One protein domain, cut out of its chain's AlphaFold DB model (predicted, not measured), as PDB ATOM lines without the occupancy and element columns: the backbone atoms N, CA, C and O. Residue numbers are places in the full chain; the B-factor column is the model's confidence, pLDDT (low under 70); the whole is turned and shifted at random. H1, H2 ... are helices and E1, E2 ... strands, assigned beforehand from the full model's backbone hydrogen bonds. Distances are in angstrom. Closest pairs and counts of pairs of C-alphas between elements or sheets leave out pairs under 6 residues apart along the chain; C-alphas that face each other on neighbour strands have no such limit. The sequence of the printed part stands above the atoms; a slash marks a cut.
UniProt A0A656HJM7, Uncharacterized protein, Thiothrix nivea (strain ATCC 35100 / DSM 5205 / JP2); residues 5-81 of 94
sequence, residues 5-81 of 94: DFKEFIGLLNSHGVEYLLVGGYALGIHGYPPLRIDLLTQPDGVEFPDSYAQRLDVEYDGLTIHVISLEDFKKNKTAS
ATOM      1  N   ASP A   5      -7.561  46.456 -22.010       80.81
ATOM      2  CA  ASP A   5      -8.878  46.821 -21.476       80.81
ATOM      3  C   ASP A   5      -8.982  46.581 -19.964       80.81
ATOM      4  O   ASP A   5      -9.618  47.351 -19.254       80.81
ATOM      5  N   PHE A   6      -8.309  45.547 -19.444       80.81
ATOM      6  CA  PHE A   6      -8.282  45.299 -18.002       80.81
ATOM      7  C   PHE A   6      -7.514  46.395 -17.259       80.81
ATOM      8  O   PHE A   6      -7.966  46.869 -16.221       80.81
ATOM      9  N   LYS A   7      -6.378  46.839 -17.807       83.38
ATOM     10  CA  LYS A   7      -5.605  47.940 -17.219       83.38
ATOM     11  C   LYS A   7      -6.390  49.250 -17.239       83.38
ATOM     12  O   LYS A   7      -6.386  49.969 -16.246       83.38
ATOM     13  N   GLU A   8      -7.076  49.538 -18.343       87.44
ATOM     14  CA  GLU A   8      -7.942  50.717 -18.453       87.44
ATOM     15  C   GLU A   8      -9.093  50.653 -17.446       87.44
ATOM     16  O   GLU A   8      -9.354  51.632 -16.751       87.44
ATOM     17  N   PHE A   9      -9.726  49.489 -17.294       88.25
ATOM     18  CA  PHE A   9     -10.807  49.295 -16.334       88.25
ATOM     19  C   PHE A   9     -10.357  49.513 -14.886       88.25
ATOM     20  O   PHE A   9     -10.975  50.287 -14.159       88.25
ATOM     21  N   ILE A  10      -9.248  48.896 -14.473       88.88
ATOM     22  CA  ILE A  10      -8.690  49.092 -13.129       88.88
ATOM     23  C   ILE A  10      -8.259  50.552 -12.914       88.88
ATOM     24  O   ILE A  10      -8.536  51.129 -11.865       88.88
ATOM     25  N   GLY A  11      -7.654  51.189 -13.921       88.75
ATOM     26  CA  GLY A  11      -7.318  52.614 -13.864       88.75
ATOM     27  C   GLY A  11      -8.549  53.508 -13.660       88.75
ATOM     28  O   GLY A  11      -8.504  54.461 -12.876       88.75
ATOM     29  N   LEU A  12      -9.673  53.177 -14.300       92.50
ATOM     30  CA  LEU A  12     -10.942  53.878 -14.101       92.50
ATOM     31  C   LEU A  12     -11.460  53.719 -12.668       92.50
ATOM     32  O   LEU A  12     -11.828  54.724 -12.065       92.50
ATOM     33  N   LEU A  13     -11.430  52.509 -12.102       91.00
ATOM     34  CA  LEU A  13     -11.841  52.277 -10.711       91.00
ATOM     35  C   LEU A  13     -10.984  53.086  -9.730       91.00
ATOM     36  O   LEU A  13     -11.529  53.818  -8.903       91.00
ATOM     37  N   ASN A  14      -9.657  53.031  -9.888       90.38
ATOM     38  CA  ASN A  14      -8.714  53.764  -9.043       90.38
ATOM     39  C   ASN A  14      -8.958  55.283  -9.115       90.38
ATOM     40  O   ASN A  14      -9.023  55.952  -8.086       90.38
ATOM     41  N   SER A  15      -9.135  55.836 -10.322       93.50
ATOM     42  CA  SER A  15      -9.361  57.282 -10.508       93.50
ATOM     43  C   SER A  15     -10.684  57.790  -9.923       93.50
ATOM     44  O   SER A  15     -10.789  58.973  -9.606       93.50
ATOM     45  N   HIS A  16     -11.671  56.908  -9.744       94.56
ATOM     46  CA  HIS A  16     -12.963  57.231  -9.133       94.56
ATOM     47  C   HIS A  16     -13.040  56.841  -7.648       94.56
ATOM     48  O   HIS A  16     -14.098  56.997  -7.042       94.56
ATOM     49  N   GLY A  17     -11.948  56.340  -7.056       89.56
ATOM     50  CA  GLY A  17     -11.918  55.914  -5.654       89.56
ATOM     51  C   GLY A  17     -12.840  54.730  -5.355       89.56
ATOM     52  O   GLY A  17     -13.338  54.611  -4.239       89.56
ATOM     53  N   VAL A  18     -13.111  53.882  -6.351       90.25
ATOM     54  CA  VAL A  18     -13.934  52.685  -6.159       90.25
ATOM     55  C   VAL A  18     -13.106  51.631  -5.439       90.25
ATOM     56  O   VAL A  18     -12.062  51.213  -5.933       90.25
ATOM     57  N   GLU A  19     -13.594  51.169  -4.293       89.56
ATOM     58  CA  GLU A  19     -12.982  50.066  -3.560       89.56
ATOM     59  C   GLU A  19     -13.361  48.730  -4.210       89.56
ATOM     60  O   GLU A  19     -14.538  48.428  -4.429       89.56
ATOM     61  N   TYR A  20     -12.359  47.914  -4.528       88.00
ATOM     62  CA  TYR A  20     -12.539  46.584  -5.104       88.00
ATOM     63  C   TYR A  20     -11.445  45.635  -4.621       88.00
ATOM     64  O   TYR A  20     -10.356  46.057  -4.237       88.00
ATOM     65  N   LEU A  21     -11.710  44.333  -4.713       85.38
ATOM     66  CA  LEU A  21     -10.691  43.306  -4.542       85.38
ATOM     67  C   LEU A  21     -10.639  42.408  -5.769       85.38
ATOM     68  O   LEU A  21     -11.655  41.862  -6.207       85.38
ATOM     69  N   LEU A  22      -9.432  42.234  -6.304       85.00
ATOM     70  CA  LEU A  22      -9.144  41.188  -7.268       85.00
ATOM     71  C   LEU A  22      -9.077  39.841  -6.544       85.00
ATOM     72  O   LEU A  22      -8.222  39.617  -5.686       85.00
ATOM     73  N   VAL A  23      -9.976  38.947  -6.934       76.50
ATOM     74  CA  VAL A  23     -10.144  37.581  -6.438       76.50
ATOM     75  C   VAL A  23     -10.048  36.610  -7.632       76.50
ATOM     76  O   VAL A  23     -10.185  36.990  -8.794       76.50
ATOM     77  N   GLY A  24      -9.758  35.333  -7.384       69.19
ATOM     78  CA  GLY A  24      -9.784  34.287  -8.418       69.19
ATOM     79  C   GLY A  24      -8.413  33.877  -8.976       69.19
ATOM     80  O   GLY A  24      -7.383  34.017  -8.322       69.19
ATOM     81  N   GLY A  25      -8.402  33.293 -10.178       58.91
ATOM     82  CA  GLY A  25      -7.232  32.636 -10.782       58.91
ATOM     83  C   GLY A  25      -6.036  33.555 -11.061       58.91
ATOM     84  O   GLY A  25      -4.917  33.074 -11.166       58.91
ATOM     85  N   TYR A  26      -6.222  34.876 -11.128       54.62
ATOM     86  CA  TYR A  26      -5.092  35.815 -11.193       54.62
ATOM     87  C   TYR A  26      -4.406  36.058  -9.843       54.62
ATOM     88  O   TYR A  26      -3.198  36.281  -9.845       54.62
ATOM     89  N   ALA A  27      -5.110  35.936  -8.708       53.97
ATOM     90  CA  ALA A  27      -4.449  35.877  -7.399       53.97
ATOM     91  C   ALA A  27      -3.554  34.626  -7.324       53.97
ATOM     92  O   ALA A  27      -2.408  34.699  -6.896       53.97
ATOM     93  N   LEU A  28      -4.022  33.501  -7.883       49.84
ATOM     94  CA  LEU A  28      -3.202  32.300  -8.080       49.84
ATOM     95  C   LEU A  28      -2.104  32.476  -9.135       49.84
ATOM     96  O   LEU A  28      -1.061  31.858  -9.004       49.84
ATOM     97  N   GLY A  29      -2.288  33.320 -10.152       51.62
ATOM     98  CA  GLY A  29      -1.259  33.648 -11.146       51.62
ATOM     99  C   GLY A  29      -0.099  34.467 -10.570       51.62
ATOM    100  O   GLY A  29       1.044  34.259 -10.965       51.62
ATOM    101  N   ILE A  30      -0.373  35.332  -9.587       52.19
ATOM    102  CA  ILE A  30       0.653  35.977  -8.747       52.19
ATOM    103  C   ILE A  30       1.355  34.935  -7.847       52.19
ATOM    104  O   ILE A  30       2.524  35.104  -7.512       52.19
ATOM    105  N   HIS A  31       0.688  33.813  -7.540       50.81
ATOM    106  CA  HIS A  31       1.230  32.666  -6.798       50.81
ATOM    107  C   HIS A  31       1.647  31.448  -7.669       50.81
ATOM    108  O   HIS A  31       2.018  30.418  -7.113       50.81
ATOM    109  N   GLY A  32       1.640  31.546  -9.010       47.66
ATOM    110  CA  GLY A  32       2.232  30.555  -9.923       47.66
ATOM    111  C   GLY A  32       1.348  29.524 -10.662       47.66
ATOM    112  O   GLY A  32       1.944  28.646 -11.281       47.66
ATOM    113  N   TYR A  33       0.001  29.584 -10.692       45.12
ATOM    114  CA  TYR A  33      -0.821  28.559 -11.398       45.12
ATOM    115  C   TYR A  33      -1.905  29.100 -12.378       45.12
ATOM    116  O   TYR A  33      -2.683  29.977 -12.003       45.12
ATOM    117  N   PRO A  34      -2.010  28.583 -13.628       40.94
ATOM    118  CA  PRO A  34      -3.111  28.861 -14.574       40.94
ATOM    119  C   PRO A  34      -4.387  28.041 -14.258       40.94
ATOM    120  O   PRO A  34      -4.264  26.968 -13.670       40.94
ATOM    121  N   PRO A  35      -5.610  28.447 -14.688       49.16
ATOM    122  CA  PRO A  35      -5.942  29.468 -15.684       49.16
ATOM    123  C   PRO A  35      -6.146  30.885 -15.125       49.16
ATOM    124  O   PRO A  35      -6.716  31.111 -14.061       49.16
ATOM    125  N   LEU A  36      -5.749  31.858 -15.941       54.41
ATOM    126  CA  LEU A  36      -5.876  33.294 -15.716       54.41
ATOM    127  C   LEU A  36      -7.357  33.740 -15.785       54.41
ATOM    128  O   LEU A  36      -7.850  34.125 -16.844       54.41
ATOM    129  N   ARG A  37      -8.089  33.662 -14.663       58.66
ATOM    130  CA  ARG A  37      -9.482  34.145 -14.502       58.66
ATOM    131  C   ARG A  37      -9.549  35.273 -13.468       58.66
ATOM    132  O   ARG A  37      -9.043  35.103 -12.361       58.66
ATOM    133  N   ILE A  38     -10.105  36.420 -13.859       61.91
ATOM    134  CA  ILE A  38     -10.235  37.638 -13.038       61.91
ATOM    135  C   ILE A  38     -11.652  37.649 -12.471       61.91
ATOM    136  O   ILE A  38     -12.596  37.748 -13.250       61.91
ATOM    137  N   ASP A  39     -11.791  37.568 -11.151       66.56
ATOM    138  CA  ASP A  39     -13.036  37.882 -10.455       66.56
ATOM    139  C   ASP A  39     -12.813  39.196  -9.686       66.56
ATOM    140  O   ASP A  39     -11.854  39.324  -8.932       66.56
ATOM    141  N   LEU A  40     -13.662  40.204  -9.884       69.75
ATOM    142  CA  LEU A  40     -13.631  41.435  -9.087       69.75
ATOM    143  C   LEU A  40     -14.842  41.423  -8.167       69.75
ATOM    144  O   LEU A  40     -15.976  41.419  -8.645       69.75
ATOM    145  N   LEU A  41     -14.594  41.364  -6.860       71.00
ATOM    146  CA  LEU A  41     -15.640  41.221  -5.855       71.00
ATOM    147  C   LEU A  41     -15.655  42.442  -4.938       71.00
ATOM    148  O   LEU A  41     -14.627  42.839  -4.391       71.00
ATOM    149  N   THR A  42     -16.845  43.002  -4.745       70.75
ATOM    150  CA  THR A  42     -17.141  43.986  -3.690       70.75
ATOM    151  C   THR A  42     -17.720  43.318  -2.442       70.75
ATOM    152  O   THR A  42     -17.848  43.951  -1.402       70.75
ATOM    153  N   GLN A  43     -18.082  42.033  -2.540       73.44
ATOM    154  CA  GLN A  43     -18.593  41.209  -1.445       73.44
ATOM    155  C   GLN A  43     -18.064  39.771  -1.605       73.44
ATOM    156  O   GLN A  43     -18.734  38.930  -2.206       73.44
ATOM    157  N   PRO A  44     -16.826  39.489  -1.165       78.19
ATOM    158  CA  PRO A  44     -16.278  38.140  -1.182       78.19
ATOM    159  C   PRO A  44     -16.968  37.258  -0.131       78.19
ATOM    160  O   PRO A  44     -17.053  37.626   1.032       78.19
ATOM    161  N   ASP A  45     -17.427  36.064  -0.518       80.31
ATOM    162  CA  ASP A  45     -17.968  35.078   0.428       80.31
ATOM    163  C   ASP A  45     -16.963  34.754   1.544       80.31
ATOM    164  O   ASP A  45     -15.763  34.666   1.287       80.31
ATOM    165  N   GLY A  46     -17.434  34.509   2.768       83.00
ATOM    166  CA  GLY A  46     -16.602  34.010   3.873       83.00
ATOM    167  C   GLY A  46     -15.657  35.018   4.528       83.00
ATOM    168  O   GLY A  46     -14.949  34.636   5.461       83.00
ATOM    169  N   VAL A  47     -15.640  36.269   4.064       86.06
ATOM    170  CA  VAL A  47     -14.893  37.381   4.664       86.06
ATOM    171  C   VAL A  47     -15.701  38.673   4.562       86.06
ATOM    172  O   VAL A  47     -16.461  38.869   3.619       86.06
ATOM    173  N   GLU A  48     -15.517  39.580   5.516       89.19
ATOM    174  CA  GLU A  48     -16.106  40.915   5.433       89.19
ATOM    175  C   GLU A  48     -15.237  41.808   4.542       89.19
ATOM    176  O   GLU A  48     -14.017  41.881   4.707       89.19
ATOM    177  N   PHE A  49     -15.860  42.493   3.578       87.12
ATOM    178  CA  PHE A  49     -15.130  43.298   2.596       87.12
ATOM    179  C   PHE A  49     -14.249  44.390   3.228       87.12
ATOM    180  O   PHE A  49     -13.089  44.464   2.833       87.12
ATOM    181  N   PRO A  50     -14.709  45.199   4.208       90.31
ATOM    182  CA  PRO A  50     -13.866  46.242   4.798       90.31
ATOM    183  C   PRO A  50     -12.604  45.679   5.463       90.31
ATOM    184  O   PRO A  50     -11.514  46.221   5.283       90.31
ATOM    185  N   ASP A  51     -12.740  44.560   6.176       91.25
ATOM    186  CA  ASP A  51     -11.625  43.901   6.857       91.25
ATOM    187  C   ASP A  51     -10.639  43.304   5.849       91.25
ATOM    188  O   ASP A  51      -9.424  43.464   5.985       91.25
ATOM    189  N   SER A  52     -11.160  42.666   4.798       90.50
ATOM    190  CA  SER A  52     -10.328  42.076   3.750       90.50
ATOM    191  C   SER A  52      -9.647  43.136   2.880       90.50
ATOM    192  O   SER A  52      -8.483  42.996   2.505       90.50
ATOM    193  N   TYR A  53     -10.328  44.252   2.613       90.56
ATOM    194  CA  TYR A  53      -9.781  45.378   1.864       90.56
ATOM    195  C   TYR A  53      -8.685  46.115   2.638       90.56
ATOM    196  O   TYR A  53      -7.712  46.577   2.036       90.56
ATOM    197  N   ALA A  54      -8.786  46.185   3.968       92.19
ATOM    198  CA  ALA A  54      -7.722  46.711   4.822       92.19
ATOM    199  C   ALA A  54      -6.455  45.835   4.804       92.19
ATOM    200  O   ALA A  54      -5.355  46.348   4.995       92.19
ATOM    201  N   GLN A  55      -6.602  44.531   4.545       91.56
ATOM    202  CA  GLN A  55      -5.506  43.556   4.481       91.56
ATOM    203  C   GLN A  55      -5.049  43.228   3.052       91.56
ATOM    204  O   GLN A  55      -4.270  42.295   2.844       91.56
ATOM    205  N   ARG A  56      -5.540  43.969   2.055       92.44
ATOM    206  CA  ARG A  56      -5.215  43.738   0.646       92.44
ATOM    207  C   ARG A  56      -3.714  43.861   0.370       92.44
ATOM    208  O   ARG A  56      -2.979  44.574   1.052       92.44
ATOM    209  N   LEU A  57      -3.286  43.214  -0.702       90.25
ATOM    210  CA  LEU A  57      -1.973  43.388  -1.299       90.25
ATOM    211  C   LEU A  57      -2.073  44.406  -2.434       90.25
ATOM    212  O   LEU A  57      -2.839  44.216  -3.379       90.25
ATOM    213  N   ASP A  58      -1.267  45.460  -2.353       91.00
ATOM    214  CA  ASP A  58      -1.114  46.432  -3.431       91.00
ATOM    215  C   ASP A  58       0.029  45.975  -4.341       91.00
ATOM    216  O   ASP A  58       1.201  45.975  -3.959       91.00
ATOM    217  N   VAL A  59      -0.321  45.532  -5.547       87.06
ATOM    218  CA  VAL A  59       0.637  45.014  -6.528       87.06
ATOM    219  C   VAL A  59       0.822  46.046  -7.628       87.06
ATOM    220  O   VAL A  59      -0.133  46.396  -8.322       87.06
ATOM    221  N   GLU A  60       2.054  46.519  -7.810       86.50
ATOM    222  CA  GLU A  60       2.397  47.376  -8.942       86.50
ATOM    223  C   GLU A  60       2.660  46.539 -10.192       86.50
ATOM    224  O   GLU A  60       3.521  45.656 -10.220       86.50
ATOM    225  N   TYR A  61       1.929  46.842 -11.258       80.88
ATOM    226  CA  TYR A  61       2.136  46.233 -12.560       80.88
ATOM    227  C   TYR A  61       1.992  47.282 -13.654       80.88
ATOM    228  O   TYR A  61       0.918  47.845 -13.835       80.88
ATOM    229  N   ASP A  62       3.061  47.520 -14.420       83.88
ATOM    230  CA  ASP A  62       3.038  48.439 -15.569       83.88
ATOM    231  C   ASP A  62       2.542  49.857 -15.196       83.88
ATOM    232  O   ASP A  62       1.737  50.462 -15.902       83.88
ATOM    233  N   GLY A  63       2.980  50.360 -14.032       84.06
ATOM    234  CA  GLY A  63       2.593  51.674 -13.494       84.06
ATOM    235  C   GLY A  63       1.179  51.747 -12.905       84.06
ATOM    236  O   GLY A  63       0.729  52.829 -12.534       84.06
ATOM    237  N   LEU A  64       0.476  50.617 -12.820       87.00
ATOM    238  CA  LEU A  64      -0.867  50.509 -12.270       87.00
ATOM    239  C   LEU A  64      -0.834  49.759 -10.935       87.00
ATOM    240  O   LEU A  64      -0.316  48.644 -10.859       87.00
ATOM    241  N   THR A  65      -1.428  50.348  -9.900       88.94
ATOM    242  CA  THR A  65      -1.669  49.663  -8.625       88.94
ATOM    243  C   THR A  65      -2.926  48.809  -8.734       88.94
ATOM    244  O   THR A  65      -4.000  49.316  -9.068       88.94
ATOM    245  N   ILE A  66      -2.791  47.516  -8.450       88.81
ATOM    246  CA  ILE A  66      -3.885  46.545  -8.450       88.81
ATOM    247  C   ILE A  66      -4.096  46.055  -7.017       88.81
ATOM    248  O   ILE A  66      -3.162  45.560  -6.385       88.81
ATOM    249  N   HIS A  67      -5.330  46.170  -6.529       90.38
ATOM    250  CA  HIS A  67      -5.739  45.736  -5.193       90.38
ATOM    251  C   HIS A  67      -6.128  44.254  -5.197       90.38
ATOM    252  O   HIS A  67      -7.130  43.865  -5.801       90.38
ATOM    253  N   VAL A  68      -5.330  43.414  -4.538       87.81
ATOM    254  CA  VAL A  68      -5.482  41.951  -4.535       87.81
ATOM    255  C   VAL A  68      -5.834  41.456  -3.136       87.81
ATOM    256  O   VAL A  68      -5.291  41.937  -2.146       87.81
ATOM    257  N   ILE A  69      -6.737  40.481  -3.038       88.06
ATOM    258  CA  ILE A  69      -7.079  39.844  -1.758       88.06
ATOM    259  C   ILE A  69      -5.850  39.188  -1.098       88.06
ATOM    260  O   ILE A  69      -4.989  38.630  -1.781       88.06
ATOM    261  N   SER A  70      -5.774  39.235   0.236       89.12
ATOM    262  CA  SER A  70      -4.709  38.577   1.001       89.12
ATOM    263  C   SER A  70      -4.760  37.053   0.830       89.12
ATOM    264  O   SER A  70      -5.821  36.476   0.596       89.12
ATOM    265  N   LEU A  71      -3.626  36.363   0.987       83.31
ATOM    266  CA  LEU A  71      -3.598  34.897   0.897       83.31
ATOM    267  C   LEU A  71      -4.483  34.234   1.966       83.31
ATOM    268  O   LEU A  71      -5.093  33.194   1.715       83.31
ATOM    269  N   GLU A  72      -4.542  34.817   3.163       86.00
ATOM    270  CA  GLU A  72      -5.367  34.303   4.255       86.00
ATOM    271  C   GLU A  72      -6.858  34.407   3.913       86.00
ATOM    272  O   GLU A  72      -7.585  33.411   3.980       86.00
ATOM    273  N   ASP A  73      -7.303  35.578   3.464       87.94
ATOM    274  CA  ASP A  73      -8.703  35.805   3.113       87.94
ATOM    275  C   ASP A  73      -9.093  35.106   1.818       87.94
ATOM    276  O   ASP A  73     -10.218  34.627   1.692       87.94
ATOM    277  N   PHE A  74      -8.155  34.936   0.887       83.94
ATOM    278  CA  PHE A  74      -8.357  34.111  -0.296       83.94
ATOM    279  C   PHE A  74      -8.709  32.668   0.080       83.94
ATOM    280  O   PHE A  74      -9.654  32.098  -0.469       83.94
ATOM    281  N   LYS A  75      -8.004  32.074   1.055       81.25
ATOM    282  CA  LYS A  75      -8.310  30.721   1.555       81.25
ATOM    283  C   LYS A  75      -9.691  30.662   2.208       81.25
ATOM    284  O   LYS A  75     -10.450  29.726   1.932       81.25
ATOM    285  N   LYS A  76     -10.045  31.655   3.032       85.25
ATOM    286  CA  LYS A  76     -11.381  31.757   3.650       85.25
ATOM    287  C   LYS A  76     -12.472  31.866   2.579       85.25
ATOM    288  O   LYS A  76     -13.423  31.084   2.592       85.25
ATOM    289  N   ASN A  77     -12.272  32.739   1.594       83.81
ATOM    290  CA  ASN A  77     -13.196  32.955   0.487       83.81
ATOM    291  C   ASN A  77     -13.407  31.706  -0.377       83.81
ATOM    292  O   ASN A  77     -14.542  31.336  -0.698       83.81
ATOM    293  N   LYS A  78     -12.331  30.988  -0.701       76.25
ATOM    294  CA  LYS A  78     -12.405  29.715  -1.434       76.25
ATOM    295  C   LYS A  78     -13.118  28.616  -0.652       76.25
ATOM    296  O   LYS A  78     -13.869  27.844  -1.246       76.25
ATOM    297  N   THR A  79     -12.920  28.568   0.665       78.00
ATOM    298  CA  THR A  79     -13.620  27.624   1.550       78.00
ATOM    299  C   THR A  79     -15.125  27.898   1.562       78.00
ATOM    300  O   THR A  79     -15.918  26.975   1.387       78.00
ATOM    301  N   ALA A  80     -15.521  29.162   1.729       80.56
ATOM    302  CA  ALA A  80     -16.922  29.557   1.866       80.56
ATOM    303  C   ALA A  80     -17.724  29.452   0.559       80.56
ATOM    304  O   ALA A  80     -18.874  29.022   0.582       80.56
ATOM    305  N   SER A  81     -17.114  29.765  -0.590       74.12
ATOM    306  CA  SER A  81     -17.774  29.715  -1.909       74.12
ATOM    307  C   SER A  81     -18.000  28.294  -2.460       74.12
ATOM    308  O   SER A  81     -18.411  28.125  -3.609       74.12
TER     309      SER A  81
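Overview. This is residues 5 to 81 of the 94 residues of an uncharacterized protein of Thiothrix nivea (strain ATCC 35100 / DSM 5205 / JP2) (UniProt A0A656HJM7). A cross-shaped arrangement: two small antiparallel strand pairs, E1 with E2 and the hairpin of E3 and E4, meet where the end of E4 comes up to E1 in the middle, and four separate helices stand round them. H1 and H4 lie toward the two ends of the longest axis, H2 and H3 on opposite sides between them. The printed part has 77 residues with four named helices and four named strands, in the order H1, E1, H2, E2, H3, E3, E4, H4, and its class is mixed, helices and strands. It is compact, with a radius of gyration of the C-alphas of 11.9 A and spans of 31 by 28 by 16 A.

Arrangement. E3, residues 57 to 61, and E4, residues 64 to 68, form an antiparallel hairpin at 148 degrees; N 57 and O 68 are 2.8 A apart, N 66 and O 59 2.9 A, both within hydrogen-bond range. The closest C-alphas of E4 and E1, residues 21 to 23, are those of Val 68 and Leu 22, 4.6 A apart. E1 and E2, residues 39 to 41, are antiparallel neighbours at 141 degrees, with N 23 and O 39 at 2.8 A. The closest C-alphas of E4 and H1, residues 5 to 15, are those of Leu 64 and Gly 11, 7.0 A apart. For H2, residues 25 to 30, and E4 they are those of Ala 27 and Val 68, at 6.8 A. For H3, residues 49 to 54, and E1 they are those of Tyr 53 and Leu 21, at 6.8 A. H4, residues 71 to 80, and H3 are close but not clearly touching, with the C-alphas of Asp 73 and Ser 52 6.5 A apart, at a shallow tilt of 12 degrees, opposite ways. H1 is apart from H2, H3 and H4. In H1, H2, H3 and H4 every O i to N i+4 pair is within hydrogen-bond range.

Along the chain. E3, residues 57 to 61, is 12.3 A long and E4, residues 64 to 68, 12.4 A. E1 is residues 21 to 23 and E2 residues 39 to 41. H1, residues 5 to 15, measures 15.2 A from C-alpha 5 at (-8.878, 46.821, -21.476). H2 is residues 25 to 30 and H3 residues 49 to 54. H4, residues 71 to 80, measures 14.4 A and ends with C-alpha 80 at (-16.922, 29.557, 1.866).

Size, cuts and confidence. The two C-alphas farthest apart, those of Gly 63 and Ala 80, are 33.3 A apart. The printed part has no cut and no long link. The mean pLDDT of the printed part is 79.0; residues 24 to 40 are under 70.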